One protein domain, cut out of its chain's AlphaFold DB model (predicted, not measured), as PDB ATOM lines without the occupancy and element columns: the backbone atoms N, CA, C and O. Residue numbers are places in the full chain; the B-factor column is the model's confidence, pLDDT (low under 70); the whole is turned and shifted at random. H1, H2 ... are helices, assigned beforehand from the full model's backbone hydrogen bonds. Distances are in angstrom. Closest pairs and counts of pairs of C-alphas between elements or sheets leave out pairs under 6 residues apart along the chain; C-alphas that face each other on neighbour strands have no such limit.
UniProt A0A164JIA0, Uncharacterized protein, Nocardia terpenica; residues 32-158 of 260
ATOM      1  N   ALA A  32      23.424  25.736 114.514       66.44
ATOM      2  CA  ALA A  32      24.259  25.274 115.622       66.44
ATOM      3  C   ALA A  32      25.761  25.327 115.288       66.44
ATOM      4  O   ALA A  32      26.551  25.796 116.103       66.44
ATOM      5  N   ASP A  33      26.151  24.928 114.073       70.06
ATOM      6  CA  ASP A  33      27.551  24.980 113.626       70.06
ATOM      7  C   ASP A  33      28.029  26.428 113.493       70.06
ATOM      8  O   ASP A  33      29.150  26.764 113.866       70.06
ATOM      9  N   THR A  34      27.151  27.304 113.003       72.31
ATOM     10  CA  THR A  34      27.427  28.739 112.867       72.31
ATOM     11  C   THR A  34      27.597  29.395 114.241       72.31
ATOM     12  O   THR A  34      28.532  30.169 114.446       72.31
ATOM     13  N   ALA A  35      26.745  29.044 115.209       67.88
ATOM     14  CA  ALA A  35      26.862  29.508 116.588       67.88
ATOM     15  C   ALA A  35      28.141  28.982 117.259       67.88
ATOM     16  O   ALA A  35      28.864  29.762 117.876       67.88
ATOM     17  N   ALA A  36      28.476  27.701 117.082       67.69
ATOM     18  CA  ALA A  36      29.705  27.109 117.611       67.69
ATOM     19  C   ALA A  36      30.963  27.776 117.030       67.69
ATOM     20  O   ALA A  36      31.897  28.098 117.765       67.69
ATOM     21  N   GLN A  37      30.972  28.056 115.722       73.25
ATOM     22  CA  GLN A  37      32.054  28.793 115.067       73.25
ATOM     23  C   GLN A  37      32.175  30.224 115.601       73.25
ATOM     24  O   GLN A  37      33.284  30.686 115.866       73.25
ATOM     25  N   TRP A  38      31.050  30.914 115.804       78.38
ATOM     26  CA  TRP A  38      31.045  32.256 116.379       78.38
ATOM     27  C   TRP A  38      31.544  32.268 117.831       78.38
ATOM     28  O   TRP A  38      32.334  33.144 118.186       78.38
ATOM     29  N   ILE A  39      31.149  31.291 118.656       73.50
ATOM     30  CA  ILE A  39      31.634  31.147 120.037       73.50
ATOM     31  C   ILE A  39      33.143  30.899 120.034       73.50
ATOM     32  O   ILE A  39      33.866  31.606 120.730       73.50
ATOM     33  N   ALA A  40      33.636  29.967 119.214       71.69
ATOM     34  CA  ALA A  40      35.063  29.661 119.119       71.69
ATOM     35  C   ALA A  40      35.893  30.872 118.653       71.69
ATOM     36  O   ALA A  40      36.983  31.125 119.170       71.69
ATOM     37  N   GLU A  41      35.378  31.645 117.696       76.00
ATOM     38  CA  GLU A  41      36.040  32.856 117.213       76.00
ATOM     39  C   GLU A  41      36.007  33.980 118.252       76.00
ATOM     40  O   GLU A  41      37.018  34.645 118.479       76.00
ATOM     41  N   THR A  42      34.869  34.162 118.926       72.25
ATOM     42  CA  THR A  42      34.726  35.125 120.021       72.25
ATOM     43  C   THR A  42      35.710  34.777 121.121       72.25
ATOM     44  O   THR A  42      36.555  35.601 121.434       72.25
ATOM     45  N   TYR A  43      35.711  33.528 121.583       66.56
ATOM     46  CA  TYR A  43      36.638  32.997 122.575       66.56
ATOM     47  C   TYR A  43      38.101  33.301 122.237       66.56
ATOM     48  O   TYR A  43      38.845  33.797 123.080       66.56
ATOM     49  N   ARG A  44      38.521  33.083 120.983       74.31
ATOM     50  CA  ARG A  44      39.896  33.382 120.557       74.31
ATOM     51  C   ARG A  44      40.246  34.869 120.594       74.31
ATOM     52  O   ARG A  44      41.422  35.182 120.773       74.31
ATOM     53  N   ARG A  45      39.277  35.759 120.371       72.50
ATOM     54  CA  ARG A  45      39.483  37.216 120.341       72.50
ATOM     55  C   ARG A  45      39.335  37.863 121.711       72.50
ATOM     56  O   ARG A  45      40.015  38.845 121.985       72.50
ATOM     57  N   THR A  46      38.428  37.342 122.530       65.94
ATOM     58  CA  THR A  46      38.075  37.890 123.835       65.94
ATOM     59  C   THR A  46      39.029  37.377 124.899       65.94
ATOM     60  O   THR A  46      39.622  38.163 125.632       65.94
ATOM     61  N   VAL A  47      39.204  36.061 124.995       61.22
ATOM     62  CA  VAL A  47      39.970  35.468 126.088       61.22
ATOM     63  C   VAL A  47      41.462  35.741 125.859       61.22
ATOM     64  O   VAL A  47      41.997  35.339 124.820       61.22
ATOM     65  N   PRO A  48      42.156  36.411 126.804       67.00
ATOM     66  CA  PRO A  48      43.591  36.642 126.710       67.00
ATOM     67  C   PRO A  48      44.353  35.344 126.397       67.00
ATOM     68  O   PRO A  48      44.054  34.318 127.012       67.00
ATOM     69  N   PRO A  49      45.376  35.358 125.522       62.47
ATOM     70  CA  PRO A  49      46.135  34.154 125.174       62.47
ATOM     71  C   PRO A  49      46.710  33.412 126.388       62.47
ATOM     72  O   PRO A  49      46.742  32.190 126.393       62.47
ATOM     73  N   ALA A  50      47.071  34.125 127.461       55.38
ATOM     74  CA  ALA A  50      47.510  33.517 128.722       55.38
ATOM     75  C   ALA A  50      46.416  32.660 129.403       55.38
ATOM     76  O   ALA A  50      46.707  31.630 130.007       55.38
ATOM     77  N   LEU A  51      45.146  33.056 129.268       59.25
ATOM     78  CA  LEU A  51      43.978  32.297 129.725       59.25
ATOM     79  C   LEU A  51      43.522  31.246 128.698       59.25
ATOM     80  O   LEU A  51      42.828  30.298 129.055       59.25
ATOM     81  N   ARG A  52      43.942  31.342 127.440       66.31
ATOM     82  CA  ARG A  52      43.544  30.397 126.391       66.31
ATOM     83  C   ARG A  52      44.528  29.244 126.196       66.31
ATOM     84  O   ARG A  52      44.118  28.090 126.174       66.31
ATOM     85  N   ASP A  53      45.806  29.579 126.078       60.66
ATOM     86  CA  ASP A  53      46.864  28.714 125.547       60.66
ATOM     87  C   ASP A  53      47.932  28.377 126.604       60.66
ATOM     88  O   ASP A  53      49.002  27.867 126.272       60.66
ATOM     89  N   GLY A  54      47.674  28.699 127.876       47.84
ATOM     90  CA  GLY A  54      48.578  28.378 128.979       47.84
ATOM     91  C   GLY A  54      48.892  26.873 129.014       47.84
ATOM     92  O   GLY A  54      47.962  26.066 128.941       47.84
ATOM     93  N   PRO A  55      50.173  26.471 129.098       45.47
ATOM     94  CA  PRO A  55      50.560  25.069 129.003       45.47
ATOM     95  C   PRO A  55      50.091  24.296 130.242       45.47
ATOM     96  O   PRO A  55      50.461  24.643 131.354       45.47
ATOM     97  N   ILE A  56      49.295  23.239 130.062       47.38
ATOM     98  CA  ILE A  56      48.884  22.341 131.152       47.38
ATOM     99  C   ILE A  56      50.045  21.365 131.408       47.38
ATOM    100  O   ILE A  56      50.157  20.358 130.710       47.38
ATOM    101  N   LEU A  57      50.957  21.666 132.341       51.31
ATOM    102  CA  LEU A  57      52.157  20.847 132.574       51.31
ATOM    103  C   LEU A  57      52.072  20.057 133.881       51.31
ATOM    104  O   LEU A  57      52.662  20.452 134.878       51.31
ATOM    105  N   TYR A  58      51.431  18.886 133.873       43.09
ATOM    106  CA  TYR A  58      51.801  17.819 134.815       43.09
ATOM    107  C   TYR A  58      51.550  16.437 134.233       43.09
ATOM    108  O   TYR A  58      50.529  16.182 133.598       43.09
ATOM    109  N   SER A  59      52.490  15.539 134.500       53.09
ATOM    110  CA  SER A  59      52.468  14.136 134.107       53.09
ATOM    111  C   SER A  59      52.603  13.275 135.358       53.09
ATOM    112  O   SER A  59      53.721  13.140 135.835       53.09
ATOM    113  N   TYR A  60      51.525  12.684 135.883       46.28
ATOM    114  CA  TYR A  60      51.648  11.565 136.827       46.28
ATOM    115  C   TYR A  60      50.544  10.523 136.628       46.28
ATOM    116  O   TYR A  60      49.355  10.824 136.618       46.28
ATOM    117  N   GLU A  61      51.041   9.314 136.399       57.66
ATOM    118  CA  GLU A  61      50.454   7.978 136.432       57.66
ATOM    119  C   GLU A  61      48.960   7.856 136.798       57.66
ATOM    120  O   GLU A  61      48.478   8.324 137.825       57.66
ATOM    121  N   THR A  62      48.258   7.146 135.914       55.81
ATOM    122  CA  THR A  62      46.875   6.640 135.987       55.81
ATOM    123  C   THR A  62      45.745   7.684 135.992       55.81
ATOM    124  O   THR A  62      44.868   7.573 135.137       55.81
ATOM    125  N   ASP A  63      45.806   8.752 136.796       66.81
ATOM    126  CA  ASP A  63      44.658   9.676 136.982       66.81
ATOM    127  C   ASP A  63      44.842  11.074 136.356       66.81
ATOM    128  O   ASP A  63      43.901  11.869 136.274       66.81
ATOM    129  N   ALA A  64      46.034  11.393 135.833       65.44
ATOM    130  CA  ALA A  64      46.308  12.704 135.229       65.44
ATOM    131  C   ALA A  64      45.390  13.044 134.045       65.44
ATOM    132  O   ALA A  64      45.030  14.208 133.867       65.44
ATOM    133  N   ALA A  65      44.987  12.054 133.245       70.38
ATOM    134  CA  ALA A  65      44.084  12.283 132.118       70.38
ATOM    135  C   ALA A  65      42.687  12.725 132.587       70.38
ATOM    136  O   ALA A  65      42.090  13.627 131.996       70.38
ATOM    137  N   GLN A  66      42.189  12.134 133.678       78.44
ATOM    138  CA  GLN A  66      40.907  12.498 134.273       78.44
ATOM    139  C   GLN A  66      40.971  13.901 134.880       78.44
ATOM    140  O   GLN A  66      40.114  14.731 134.582       78.44
ATOM    141  N   HIS A  67      42.021  14.207 135.643       75.31
ATOM    142  CA  HIS A  67      42.204  15.540 136.217       75.31
ATOM    143  C   HIS A  67      42.367  16.620 135.141       75.31
ATOM    144  O   HIS A  67      41.809  17.705 135.278       75.31
ATOM    145  N   ALA A  68      43.075  16.334 134.044       73.38
ATOM    146  CA  ALA A  68      43.197  17.257 132.914       73.38
ATOM    147  C   ALA A  68      41.855  17.482 132.193       73.38
ATOM    148  O   ALA A  68      41.562  18.596 131.763       73.38
ATOM    149  N   SER A  69      41.018  16.448 132.090       79.81
ATOM    150  CA  SER A  69      39.662  16.575 131.544       79.81
ATOM    151  C   SER A  69      38.782  17.458 132.437       79.81
ATOM    152  O   SER A  69      38.190  18.433 131.974       79.81
ATOM    153  N   GLN A  70      38.778  17.191 133.744       83.31
ATOM    154  CA  GLN A  70      38.044  17.976 134.740       83.31
ATOM    155  C   GLN A  70      38.513  19.441 134.776       83.31
ATOM    156  O   GLN A  70      37.698  20.365 134.801       83.31
ATOM    157  N   ALA A  71      39.827  19.665 134.680       78.50
ATOM    158  CA  ALA A  71      40.436  20.982 134.526       78.50
ATOM    159  C   ALA A  71      39.873  21.758 133.332       78.50
ATOM    160  O   ALA A  71      39.495  22.926 133.456       78.50
ATOM    161  N   ALA A  72      39.830  21.101 132.170       80.12
ATOM    162  CA  ALA A  72      39.340  21.693 130.935       80.12
ATOM    163  C   ALA A  72      37.855  22.063 131.051       80.12
ATOM    164  O   ALA A  72      37.474  23.160 130.643       80.12
ATOM    165  N   CYS A  73      37.039  21.213 131.684       86.81
ATOM    166  CA  CYS A  73      35.626  21.498 131.937       86.81
ATOM    167  C   CYS A  73      35.423  22.751 132.806       86.81
ATOM    168  O   CYS A  73      34.648  23.630 132.434       86.81
ATOM    169  N   LEU A  74      36.136  22.875 133.932       86.00
ATOM    170  CA  LEU A  74      36.006  24.049 134.811       86.00
ATOM    171  C   LEU A  74      36.498  25.336 134.138       86.00
ATOM    172  O   LEU A  74      35.913  26.406 134.325       86.00
ATOM    173  N   ARG A  75      37.549  25.244 133.314       84.06
ATOM    174  CA  ARG A  75      38.054  26.385 132.542       84.06
ATOM    175  C   ARG A  75      37.045  26.852 131.493       84.06
ATOM    176  O   ARG A  75      36.843  28.054 131.344       84.06
ATOM    177  N   GLU A  76      36.382  25.921 130.816       87.00
ATOM    178  CA  GLU A  76      35.328  26.235 129.848       87.00
ATOM    179  C   GLU A  76      34.149  26.962 130.513       87.00
ATOM    180  O   GLU A  76      33.722  28.013 130.032       87.00
ATOM    181  N   VAL A  77      33.685  26.475 131.673       90.75
ATOM    182  CA  VAL A  77      32.630  27.130 132.474       90.75
ATOM    183  C   VAL A  77      33.019  28.566 132.832       90.75
ATOM    184  O   VAL A  77      32.234  29.493 132.626       90.75
ATOM    185  N   GLN A  78      34.244  28.780 133.319       85.88
ATOM    186  CA  GLN A  78      34.724  30.116 133.670       85.88
ATOM    187  C   GLN A  78      34.757  31.048 132.451       85.88
ATOM    188  O   GLN A  78      34.290  32.186 132.522       85.88
ATOM    189  N   ASN A  79      35.300  30.586 131.327       83.81
ATOM    190  CA  ASN A  79      35.435  31.416 130.137       83.81
ATOM    191  C   ASN A  79      34.073  31.800 129.549       83.81
ATOM    192  O   ASN A  79      33.860  32.961 129.199       83.81
ATOM    193  N   LEU A  80      33.126  30.860 129.495       88.12
ATOM    194  CA  LEU A  80      31.757  31.139 129.059       88.12
ATOM    195  C   LEU A  80      31.044  32.097 130.021       88.12
ATOM    196  O   LEU A  80      30.346  33.003 129.569       88.12
ATOM    197  N   ALA A  81      31.276  31.979 131.329       88.88
ATOM    198  CA  ALA A  81      30.761  32.923 132.318       88.88
ATOM    199  C   ALA A  81      31.365  34.337 132.166       88.88
ATOM    200  O   ALA A  81      30.653  35.339 132.289       88.88
ATOM    201  N   ALA A  82      32.651  34.439 131.817       83.25
ATOM    202  CA  ALA A  82      33.313  35.707 131.502       83.25
ATOM    203  C   ALA A  82      32.757  36.355 130.223       83.25
ATOM    204  O   ALA A  82      32.496  37.558 130.193       83.25
ATOM    205  N   ILE A  83      32.499  35.558 129.180       83.69
ATOM    206  CA  ILE A  83      31.842  36.031 127.952       83.69
ATOM    207  C   ILE A  83      30.406  36.485 128.260       83.69
ATOM    208  O   ILE A  83      29.995  37.562 127.829       83.69
ATOM    209  N   ARG A  84      29.652  35.711 129.055       86.31
ATOM    210  CA  ARG A  84      28.266  36.023 129.444       86.31
ATOM    211  C   ARG A  84      28.161  37.320 130.251       86.31
ATOM    212  O   ARG A  84      27.237  38.098 130.022       86.31
ATOM    213  N   SER A  85      29.090  37.556 131.179       82.56
ATOM    214  CA  SER A  85      29.120  38.765 132.021       82.56
ATOM    215  C   SER A  85      29.530  40.030 131.262       82.56
ATOM    216  O   SER A  85      29.344  41.132 131.770       82.56
ATOM    217  N   GLY A  86      30.060  39.898 130.040       73.88
ATOM    218  CA  GLY A  86      30.539  41.035 129.255       73.88
ATOM    219  C   GLY A  86      31.815  41.667 129.815       73.88
ATOM    220  O   GLY A  86      32.199  42.748 129.374       73.88
ATOM    221  N   LEU A  87      32.484  41.005 130.765       60.22
ATOM    222  CA  LEU A  87      33.738  41.479 131.356       60.22
ATOM    223  C   LEU A  87      34.925  41.396 130.407       60.22
ATOM    224  O   LEU A  87      35.972  41.989 130.669       60.22
ATOM    225  N   VAL A  88      34.762  40.717 129.275       59.72
ATOM    226  CA  VAL A  88      35.752  40.789 128.218       59.72
ATOM    227  C   VAL A  88      35.548  42.053 127.388       59.72
ATOM    228  O   VAL A  88      34.819  42.077 126.395       59.72
ATOM    229  N   ALA A  89      36.190  43.129 127.838       47.41
ATOM    230  CA  ALA A  89      36.178  44.418 127.167       47.41
ATOM    231  C   ALA A  89      36.808  44.329 125.765       47.41
ATOM    232  O   ALA A  89      37.870  43.737 125.586       47.41
ATOM    233  N   GLY A  90      36.172  44.969 124.779       49.50
ATOM    234  CA  GLY A  90      36.757  45.189 123.449       49.50
ATOM    235  C   GLY A  90      35.992  44.589 122.272       49.50
ATOM    236  O   GLY A  90      36.342  44.879 121.131       49.50
ATOM    237  N   ILE A  91      34.929  43.815 122.511       48.25
ATOM    238  CA  ILE A  91      34.030  43.382 121.436       48.25
ATOM    239  C   ILE A  91      32.643  43.963 121.696       48.25
ATOM    240  O   ILE A  91      31.908  43.417 122.522       48.25
ATOM    241  N   PRO A  92      32.255  45.057 121.012       49.16
ATOM    242  CA  PRO A  92      30.846  45.375 120.888       49.16
ATOM    243  C   PRO A  92      30.195  44.175 120.199       49.16
ATOM    244  O   PRO A  92      30.436  43.878 119.029       49.16
ATOM    245  N   LEU A  93      29.429  43.409 120.966       53.59
ATOM    246  CA  LEU A  93      28.419  42.545 120.386       53.59
ATOM    247  C   LEU A  93      27.504  43.520 119.624       53.59
ATOM    248  O   LEU A  93      26.987  44.432 120.239       53.59
ATOM    249  N   ASP A  94      27.416  43.459 118.299       50.06
ATOM    250  CA  ASP A  94      26.431  44.259 117.552       50.06
ATOM    251  C   ASP A  94      25.043  43.591 117.632       50.06
ATOM    252  O   ASP A  94      24.952  42.430 118.033       50.06
ATOM    253  N   TYR A  95      23.993  44.330 117.232       45.28
ATOM    254  CA  TYR A  95      22.523  44.109 117.225       45.28
ATOM    255  C   TYR A  95      21.919  42.674 117.195       45.28
ATOM    256  O   TYR A  95      20.745  42.517 117.519       45.28
ATOM    257  N   ASP A  96      22.697  41.626 116.936       57.28
ATOM    258  CA  ASP A  96      22.399  40.187 117.095       57.28
ATOM    259  C   ASP A  96      22.473  39.694 118.566       57.28
ATOM    260  O   ASP A  96      22.630  38.506 118.869       57.28
ATOM    261  N   HIS A  97      22.418  40.624 119.522       63.81
ATOM    262  CA  HIS A  97      22.711  40.392 120.937       63.81
ATOM    263  C   HIS A  97      21.864  39.316 121.608       63.81
ATOM    264  O   HIS A  97      22.353  38.665 122.528       63.81
ATOM    265  N   LEU A  98      20.598  39.167 121.218       67.88
ATOM    266  CA  LEU A  98      19.674  38.253 121.888       67.88
ATOM    267  C   LEU A  98      20.009  36.797 121.574       67.88
ATOM    268  O   LEU A  98      20.145  35.999 122.500       67.88
ATOM    269  N   ASP A  99      20.220  36.479 120.301       73.88
ATOM    270  CA  ASP A  99      20.536  35.117 119.871       73.88
ATOM    271  C   ASP A  99      21.952  34.720 120.289       73.88
ATOM    272  O   ASP A  99      22.168  33.600 120.742       73.88
ATOM    273  N   ARG A 100      22.905  35.660 120.272       71.75
ATOM    274  CA  ARG A 100      24.262  35.417 120.790       71.75
ATOM    275  C   ARG A 100      24.293  35.251 122.304       71.75
ATOM    276  O   ARG A 100      24.971  34.357 122.795       71.75
ATOM    277  N   ARG A 101      23.552  36.070 123.061       80.19
ATOM    278  CA  ARG A 101      23.430  35.883 124.517       80.19
ATOM    279  C   ARG A 101      22.774  34.553 124.850       80.19
ATOM    280  O   ARG A 101      23.260  33.875 125.746       80.19
ATOM    281  N   ARG A 102      21.718  34.170 124.127       83.81
ATOM    282  CA  ARG A 102      21.088  32.849 124.269       83.81
ATOM    283  C   ARG A 102      22.078  31.732 123.965       83.81
ATOM    284  O   ARG A 102      22.259  30.875 124.812       83.81
ATOM    285  N   ALA A 103      22.809  31.814 122.854       84.94
ATOM    286  CA  ALA A 103      23.821  30.821 122.500       84.94
ATOM    287  C   ALA A 103      24.923  30.682 123.568       84.94
ATOM    288  O   ALA A 103      25.340  29.568 123.868       84.94
ATOM    289  N   VAL A 104      25.378  31.788 124.169       87.19
ATOM    290  CA  VAL A 104      26.356  31.751 125.272       87.19
ATOM    291  C   VAL A 104      25.749  31.151 126.541       87.19
ATOM    292  O   VAL A 104      26.418  30.365 127.207       87.19
ATOM    293  N   SER A 105      24.502  31.488 126.879       90.12
ATOM    294  CA  SER A 105      23.802  30.878 128.016       90.12
ATOM    295  C   SER A 105      23.622  29.371 127.822       90.12
ATOM    296  O   SER A 105      23.999  28.603 128.701       90.12
ATOM    297  N   ASP A 106      23.155  28.944 126.649       88.81
ATOM    298  CA  ASP A 106      22.975  27.530 126.314       88.81
ATOM    299  C   ASP A 106      24.318  26.782 126.338       88.81
ATOM    300  O   ASP A 106      24.411  25.654 126.828       88.81
ATOM    301  N   ALA A 107      25.389  27.410 125.837       89.38
ATOM    302  CA  ALA A 107      26.740  26.860 125.894       89.38
ATOM    303  C   ALA A 107      27.241  26.715 127.337       89.38
ATOM    304  O   ALA A 107      27.828  25.686 127.669       89.38
ATOM    305  N   LEU A 108      26.980  27.695 128.205       92.19
ATOM    306  CA  LEU A 108      27.344  27.624 129.618       92.19
ATOM    307  C   LEU A 108      26.580  26.504 130.337       92.19
ATOM    308  O   LEU A 108      27.194  25.715 131.050       92.19
ATOM    309  N   ASP A 109      25.279  26.361 130.089       94.62
ATOM    310  CA  ASP A 109      24.477  25.268 130.650       94.62
ATOM    311  C   ASP A 109      24.947  23.893 130.148       94.62
ATOM    312  O   ASP A 109      24.945  22.904 130.886       94.62
ATOM    313  N   ASN A 110      25.384  23.806 128.889       93.06
ATOM    314  CA  ASN A 110      26.008  22.601 128.341       93.06
ATOM    315  C   ASN A 110      27.361  22.304 129.000       93.06
ATOM    316  O   ASN A 110      27.637  21.145 129.315       93.06
ATOM    317  N   ALA A 111      28.187  23.325 129.237       91.81
ATOM    318  CA  ALA A 111      29.479  23.182 129.902       91.81
ATOM    319  C   ALA A 111      29.319  22.727 131.360       91.81
ATOM    320  O   ALA A 111      30.035  21.827 131.796       91.81
ATOM    321  N   ARG A 112      28.322  23.253 132.085       94.81
ATOM    322  CA  ARG A 112      27.964  22.799 133.441       94.81
ATOM    323  C   ARG A 112      27.575  21.323 133.457       94.81
ATOM    324  O   ARG A 112      28.175  20.540 134.184       94.81
ATOM    325  N   ARG A 113      26.671  20.909 132.565       96.12
ATOM    326  CA  ARG A 113      26.281  19.493 132.415       96.12
ATOM    327  C   ARG A 113      27.433  18.592 131.967       96.12
ATOM    328  O   ARG A 113      27.436  17.396 132.247       96.12
ATOM    329  N   ALA A 114      28.393  19.111 131.202       90.81
ATOM    330  CA  ALA A 114      29.599  18.371 130.838       90.81
ATOM    331  C   ALA A 114      30.536  18.194 132.041       90.81
ATOM    332  O   ALA A 114      31.057  17.099 132.232       90.81
ATOM    333  N   ALA A 115      30.689  19.229 132.868       87.94
ATOM    334  CA  ALA A 115      31.458  19.175 134.105       87.94
ATOM    335  C   ALA A 115      30.851  18.183 135.114       87.94
ATOM    336  O   ALA A 115      31.566  17.325 135.625       87.94
ATOM    337  N   GLU A 116      29.532  18.220 135.319       94.38
ATOM    338  CA  GLU A 116      28.809  17.258 136.169       94.38
ATOM    339  C   GLU A 116      29.028  15.813 135.693       94.38
ATOM    340  O   GLU A 116      29.382  14.936 136.478       94.38
ATOM    341  N   ARG A 117      28.910  15.556 134.381       93.56
ATOM    342  CA  ARG A 117      29.189  14.230 133.792       93.56
ATOM    343  C   ARG A 117      30.650  13.797 133.922       93.56
ATOM    344  O   ARG A 117      30.919  12.601 133.895       93.56
ATOM    345  N   ALA A 118      31.580  14.740 134.058       85.19
ATOM    346  CA  ALA A 118      32.988  14.471 134.349       85.19
ATOM    347  C   ALA A 118      33.255  14.207 135.847       85.19
ATOM    348  O   ALA A 118      34.412  14.035 136.244       85.19
ATOM    349  N   GLY A 119      32.205  14.169 136.678       89.81
ATOM    350  CA  GLY A 119      32.281  13.883 138.110       89.81
ATOM    351  C   GLY A 119      32.739  15.068 138.959       89.81
ATOM    352  O   GLY A 119      33.252  14.851 140.052       89.81
ATOM    353  N   LEU A 120      32.613  16.299 138.456       87.00
ATOM    354  CA  LEU A 120      32.917  17.508 139.226       87.00
ATOM    355  C   LEU A 120      31.790  17.839 140.205       87.00
ATOM    356  O   LEU A 120      30.614  17.688 139.869       87.00
ATOM    357  N   ASP A 121      32.155  18.338 141.386       90.44
ATOM    358  CA  ASP A 121      31.184  18.798 142.374       90.44
ATOM    359  C   ASP A 121      30.500  20.096 141.912       90.44
ATOM    360  O   ASP A 121      31.097  20.970 141.272       90.44
ATOM    361  N   ALA A 122      29.226  20.247 142.266       91.19
ATOM    362  CA  ALA A 122      28.432  21.423 141.938       91.19
ATOM    363  C   ALA A 122      29.026  22.701 142.553       91.19
ATOM    364  O   ALA A 122      28.947  23.768 141.939       91.19
ATOM    365  N   ALA A 123      29.652  22.601 143.731       87.12
ATOM    366  CA  ALA A 123      30.328  23.722 144.379       87.12
ATOM    367  C   ALA A 123      31.467  24.288 143.510       87.12
ATOM    368  O   ALA A 123      31.578  25.508 143.355       87.12
ATOM    369  N   ASP A 124      32.250  23.419 142.872       84.38
ATOM    370  CA  ASP A 124      33.382  23.813 142.024       84.38
ATOM    371  C   ASP A 124      32.919  24.457 140.723       84.38
ATOM    372  O   ASP A 124      33.486  25.454 140.269       84.38
ATOM    373  N   ILE A 125      31.848  23.917 140.142       91.19
ATOM    374  CA  ILE A 125      31.215  24.464 138.940       91.19
ATOM    375  C   ILE A 125      30.681  25.874 139.224       91.19
ATOM    376  O   ILE A 125      30.930  26.800 138.446       91.19
ATOM    377  N   LEU A 126      29.995  26.067 140.355       90.81
ATOM    378  CA  LEU A 126      29.493  27.378 140.775       90.81
ATOM    379  C   LEU A 126      30.630  28.362 141.067       90.81
ATOM    380  O   LEU A 126      30.541  29.532 140.689       90.81
ATOM    381  N   ALA A 127      31.716  27.904 141.694       84.81
ATOM    382  CA  ALA A 127      32.895  28.726 141.939       84.81
ATOM    383  C   ALA A 127      33.557  29.177 140.626       84.81
ATOM    384  O   ALA A 127      33.894  30.355 140.479       84.81
ATOM    385  N   ALA A 128      33.685  28.272 139.651       84.94
ATOM    386  CA  ALA A 128      34.204  28.581 138.320       84.94
ATOM    387  C   ALA A 128      33.348  29.625 137.593       84.94
ATOM    388  O   ALA A 128      33.876  30.599 137.047       84.94
ATOM    389  N   GLU A 129      32.024  29.464 137.633       91.06
ATOM    390  CA  GLU A 129      31.080  30.413 137.044       91.06
ATOM    391  C   GLU A 129      31.159  31.790 137.724       91.06
ATOM    392  O   GLU A 129      31.173  32.818 137.040       91.06
ATOM    393  N   ALA A 130      31.249  31.830 139.057       88.38
ATOM    394  CA  ALA A 130      31.357  33.069 139.822       88.38
ATOM    395  C   ALA A 130      32.659  33.824 139.514       88.38
ATOM    396  O   ALA A 130      32.632  35.035 139.293       88.38
ATOM    397  N   LEU A 131      33.790  33.117 139.438       83.38
ATOM    398  CA  LEU A 131      35.085  33.709 139.093       83.38
ATOM    399  C   LEU A 131      35.103  34.248 137.665       83.38
ATOM    400  O   LEU A 131      35.557  35.370 137.441       83.38
ATOM    401  N   GLY A 132      34.562  33.486 136.713       83.62
ATOM    402  CA  GLY A 132      34.428  33.929 135.329       83.62
ATOM    403  C   GLY A 132      33.535  35.156 135.208       83.62
ATOM    404  O   GLY A 132      33.917  36.146 134.591       83.62
ATOM    405  N   SER A 133      32.388  35.142 135.888       86.06
ATOM    406  CA  SER A 133      31.452  36.272 135.924       86.06
ATOM    407  C   SER A 133      32.011  37.511 136.623       86.06
ATOM    408  O   SER A 133      31.488  38.596 136.404       86.06
ATOM    409  N   ALA A 134      33.038  37.356 137.462       81.75
ATOM    410  CA  ALA A 134      33.761  38.448 138.107       81.75
ATOM    411  C   ALA A 134      35.021  38.871 137.329       81.75
ATOM    412  O   ALA A 134      35.687  39.828 137.720       81.75
ATOM    413  N   GLY A 135      35.362  38.174 136.234       75.25
ATOM    414  CA  GLY A 135      36.563  38.446 135.438       75.25
ATOM    415  C   GLY A 135      37.846  38.195 136.224       75.25
ATOM    416  O   GLY A 135      38.909  38.702 135.869       75.25
ATOM    417  N   VAL A 136      37.739  37.437 137.314       75.62
ATOM    418  CA  VAL A 136      38.847  37.140 138.205       75.62
ATOM    419  C   VAL A 136      39.617  35.975 137.589       75.62
ATOM    420  O   VAL A 136      39.058  34.881 137.451       75.62
ATOM    421  N   PRO A 137      40.889  36.174 137.201       64.81
ATOM    422  CA  PRO A 137      41.724  35.060 136.785       64.81
ATOM    423  C   PRO A 137      41.889  34.095 137.966       64.81
ATOM    424  O   PRO A 137      42.013  34.536 139.109       64.81
ATOM    425  N   TRP A 138      41.920  32.784 137.702       61.69
ATOM    426  CA  TRP A 138      42.044  31.759 138.758       61.69
ATOM    427  C   TRP A 138      43.229  31.999 139.702       61.69
ATOM    428  O   TRP A 138      43.127  31.699 140.889       61.69
ATOM    429  N   VAL A 139      44.281  32.648 139.191       53.97
ATOM    430  CA  VAL A 139      45.493  33.065 139.915       53.97
ATOM    431  C   VAL A 139      45.212  33.847 141.197       53.97
ATOM    432  O   VAL A 139      45.969  33.792 142.160       53.97
ATOM    433  N   ALA A 140      44.100  34.581 141.228       59.81
ATOM    434  CA  ALA A 140      43.733  35.419 142.359       59.81
ATOM    435  C   ALA A 140      42.938  34.664 143.440       59.81
ATOM    436  O   ALA A 140      42.729  35.210 144.523       59.81
ATOM    437  N   ARG A 141      42.476  33.431 143.172       56.88
ATOM    438  CA  ARG A 141      41.751  32.580 144.131       56.88
ATOM    439  C   ARG A 141      42.075  31.089 143.928       56.88
ATOM    440  O   ARG A 141      41.242  30.351 143.401       56.88
ATOM    441  N   PRO A 142      43.229  30.604 144.421       51.72
ATOM    442  CA  PRO A 142      43.607  29.191 144.359       51.72
ATOM    443  C   PRO A 142      42.873  28.331 145.410       51.72
ATOM    444  O   PRO A 142      43.450  27.415 145.986       51.72
ATOM    445  N   SER A 143      41.602  28.621 145.707       41.22
ATOM    446  CA  SER A 143      40.848  27.945 146.774       41.22
ATOM    447  C   SER A 143      40.396  26.529 146.411       41.22
ATOM    448  O   SER A 143      39.912  25.817 147.283       41.22
ATOM    449  N   HIS A 144      40.560  26.108 145.153       52.41
ATOM    450  CA  HIS A 144      40.244  24.752 144.726       52.41
ATOM    451  C   HIS A 144      41.531  23.943 144.482       52.41
ATOM    452  O   HIS A 144      42.320  24.343 143.618       52.41
ATOM    453  N   PRO A 145      41.761  22.811 145.179       55.34
ATOM    454  CA  PRO A 145      42.986  22.021 145.057       55.34
ATOM    455  C   PRO A 145      43.296  21.607 143.623       55.34
ATOM    456  O   PRO A 145      44.459  21.593 143.246       55.34
ATOM    457  N   LEU A 146      42.284  21.313 142.798       55.12
ATOM    458  CA  LEU A 146      42.509  20.961 141.395       55.12
ATOM    459  C   LEU A 146      42.903  22.181 140.553       55.12
ATOM    460  O   LEU A 146      43.760  22.046 139.692       55.12
ATOM    461  N   LEU A 147      42.372  23.381 140.818       54.72
ATOM    462  CA  LEU A 147      42.586  24.574 139.977       54.72
ATOM    463  C   LEU A 147      43.756  25.453 140.397       54.72
ATOM    464  O   LEU A 147      44.495  25.899 139.524       54.72
ATOM    465  N   GLY A 148      44.001  25.608 141.700       51.94
ATOM    466  CA  GLY A 148      45.279  26.126 142.191       51.94
ATOM    467  C   GLY A 148      46.442  25.233 141.746       51.94
ATOM    468  O   GLY A 148      47.520  25.729 141.436       51.94
ATOM    469  N   ARG A 149      46.203  23.921 141.600       51.22
ATOM    470  CA  ARG A 149      47.173  22.982 141.029       51.22
ATOM    471  C   ARG A 149      47.279  23.136 139.514       51.22
ATOM    472  O   ARG A 149      48.383  23.356 139.061       51.22
ATOM    473  N   ILE A 150      46.195  23.168 138.730       48.88
ATOM    474  CA  ILE A 150      46.237  23.466 137.273       48.88
ATOM    475  C   ILE A 150      47.044  24.733 136.962       48.88
ATOM    476  O   ILE A 150      47.729  24.791 135.949       48.88
ATOM    477  N   GLU A 151      46.989  25.729 137.837       48.44
ATOM    478  CA  GLU A 151      47.655  27.009 137.643       48.44
ATOM    479  C   GLU A 151      49.116  27.045 138.156       48.44
ATOM    480  O   GLU A 151      50.003  27.578 137.482       48.44
ATOM    481  N   GLN A 152      49.427  26.352 139.258       44.41
ATOM    482  CA  GLN A 152      50.817  26.013 139.619       44.41
ATOM    483  C   GLN A 152      51.514  25.195 138.517       44.41
ATOM    484  O   GLN A 152      52.726  25.294 138.343       44.41
ATOM    485  N   LEU A 153      50.740  24.423 137.751       43.53
ATOM    486  CA  LEU A 153      51.185  23.613 136.618       43.53
ATOM    487  C   LEU A 153      51.245  24.389 135.288       43.53
ATOM    488  O   LEU A 153      51.739  23.848 134.305       43.53
ATOM    489  N   THR A 154      50.763  25.634 135.218       42.81
ATOM    490  CA  THR A 154      50.862  26.498 134.019       42.81
ATOM    491  C   THR A 154      51.828  27.668 134.200       42.81
ATOM    492  O   THR A 154      52.184  28.331 133.222       42.81
ATOM    493  N   THR A 155      52.301  27.905 135.426       42.25
ATOM    494  CA  THR A 155      53.360  28.874 135.722       42.25
ATOM    495  C   THR A 155      54.715  28.273 135.324       42.25
ATOM    496  O   THR A 155      55.112  27.254 135.891       42.25
ATOM    497  N   PRO A 156      55.465  28.850 134.362       41.03
ATOM    498  CA  PRO A 156      56.805  28.362 134.053       41.03
ATOM    499  C   PRO A 156      57.659  28.473 135.317       41.03
ATOM    500  O   PRO A 156      57.716  29.542 135.922       41.03
ATOM    501  N   ALA A 157      58.287  27.366 135.721       40.75
ATOM    502  CA  ALA A 157      59.119  27.252 136.913       40.75
ATOM    503  C   ALA A 157      60.300  28.237 136.873       40.75
ATOM    504  O   ALA A 157      61.433  27.886 136.558       40.75
ATOM    505  N   ALA A 158      60.049  29.489 137.225       38.66
ATOM    506  CA  ALA A 158      61.062  30.489 137.488       38.66
ATOM    507  C   ALA A 158      61.505  30.362 138.949       38.66
ATOM    508  O   ALA A 158      61.381  31.324 139.693       38.66
TER     509      ALA A 158
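AT A GLANCE: This is residues 32 to 158 of the 260 residues of an uncharacterized protein of Nocardia terpenica (UniProt A0A164JIA0). Look for a small bundle of three helices, H3, H4 and H5, their centres in a triangle, with the long H3 as the hub that touches four other helices. H1 crosses H3 and H4 on the side away from H5, H6 packs crosswise on H3, and residues 60 to 65, of which 64 and 65 belong to H3, stick out. The printed part has 127 residues and six named helices, H1 to H6 in chain order, with no named strand: all helix. It is compact, with a radius of gyration of the C-alphas of 14.8 A and spans of 48 by 33 by 24 A.

HOW THE PARTS SIT: Start at H3, residues 64 to 85, the hub. H4, residues 97 to 117, touches it, closest at C-alphas 73 and 115, 5.2 A, a hairpin at 24 degrees, a shallow tilt, opposite ways. H5, residues 122 to 133, touches H3 at C-alphas 78 and 132, 4.2 A, at a steep tilt of 44 degrees, the same way. These three form an up and down bundle, each running against the one before. H4 and H5, a hairpin, only just touch with 3 pairs of C-alphas within 8 A, closest at 112 and 125, 6.6 A. H1, residues 32 to 46, only just touches H4, with 3 pairs within 8 A, closest at C-alphas 35 and 103, 6.8 A, about perpendicular at 89 degrees. H6, residues 145 to 152, touches residues 67 to 71 of H3, closest at C-alphas 71 and 147, 6.9 A, about perpendicular at 83 degrees. H2, residues 49 to 52, is near H3. In H1, H3, H4, H5 and H6 every O i to N i+4 pair is within hydrogen-bond range; H2 is too short for one.

IN THESE COORDINATES: Find C-alpha 32 at (24.259, 25.274, 115.622), where H1 begins its 20.4 A. H3 runs 31.4 A from C-alpha 64 at (46.308, 12.704, 135.229), and H4 29.9 A. H6 ends at C-alpha 152, (50.817, 26.013, 139.619).

THE WHOLE: The farthest C-alphas, of Glu 61 and Tyr 95, are 49.5 A apart. The printed part has no cut; the links H2 to H3, H3 to H4 and H5 to H6 are long. Mean pLDDT of the printed part is 70.5, with residues 46 to 64, 87 to 98 and 137 to 158 among those under 70.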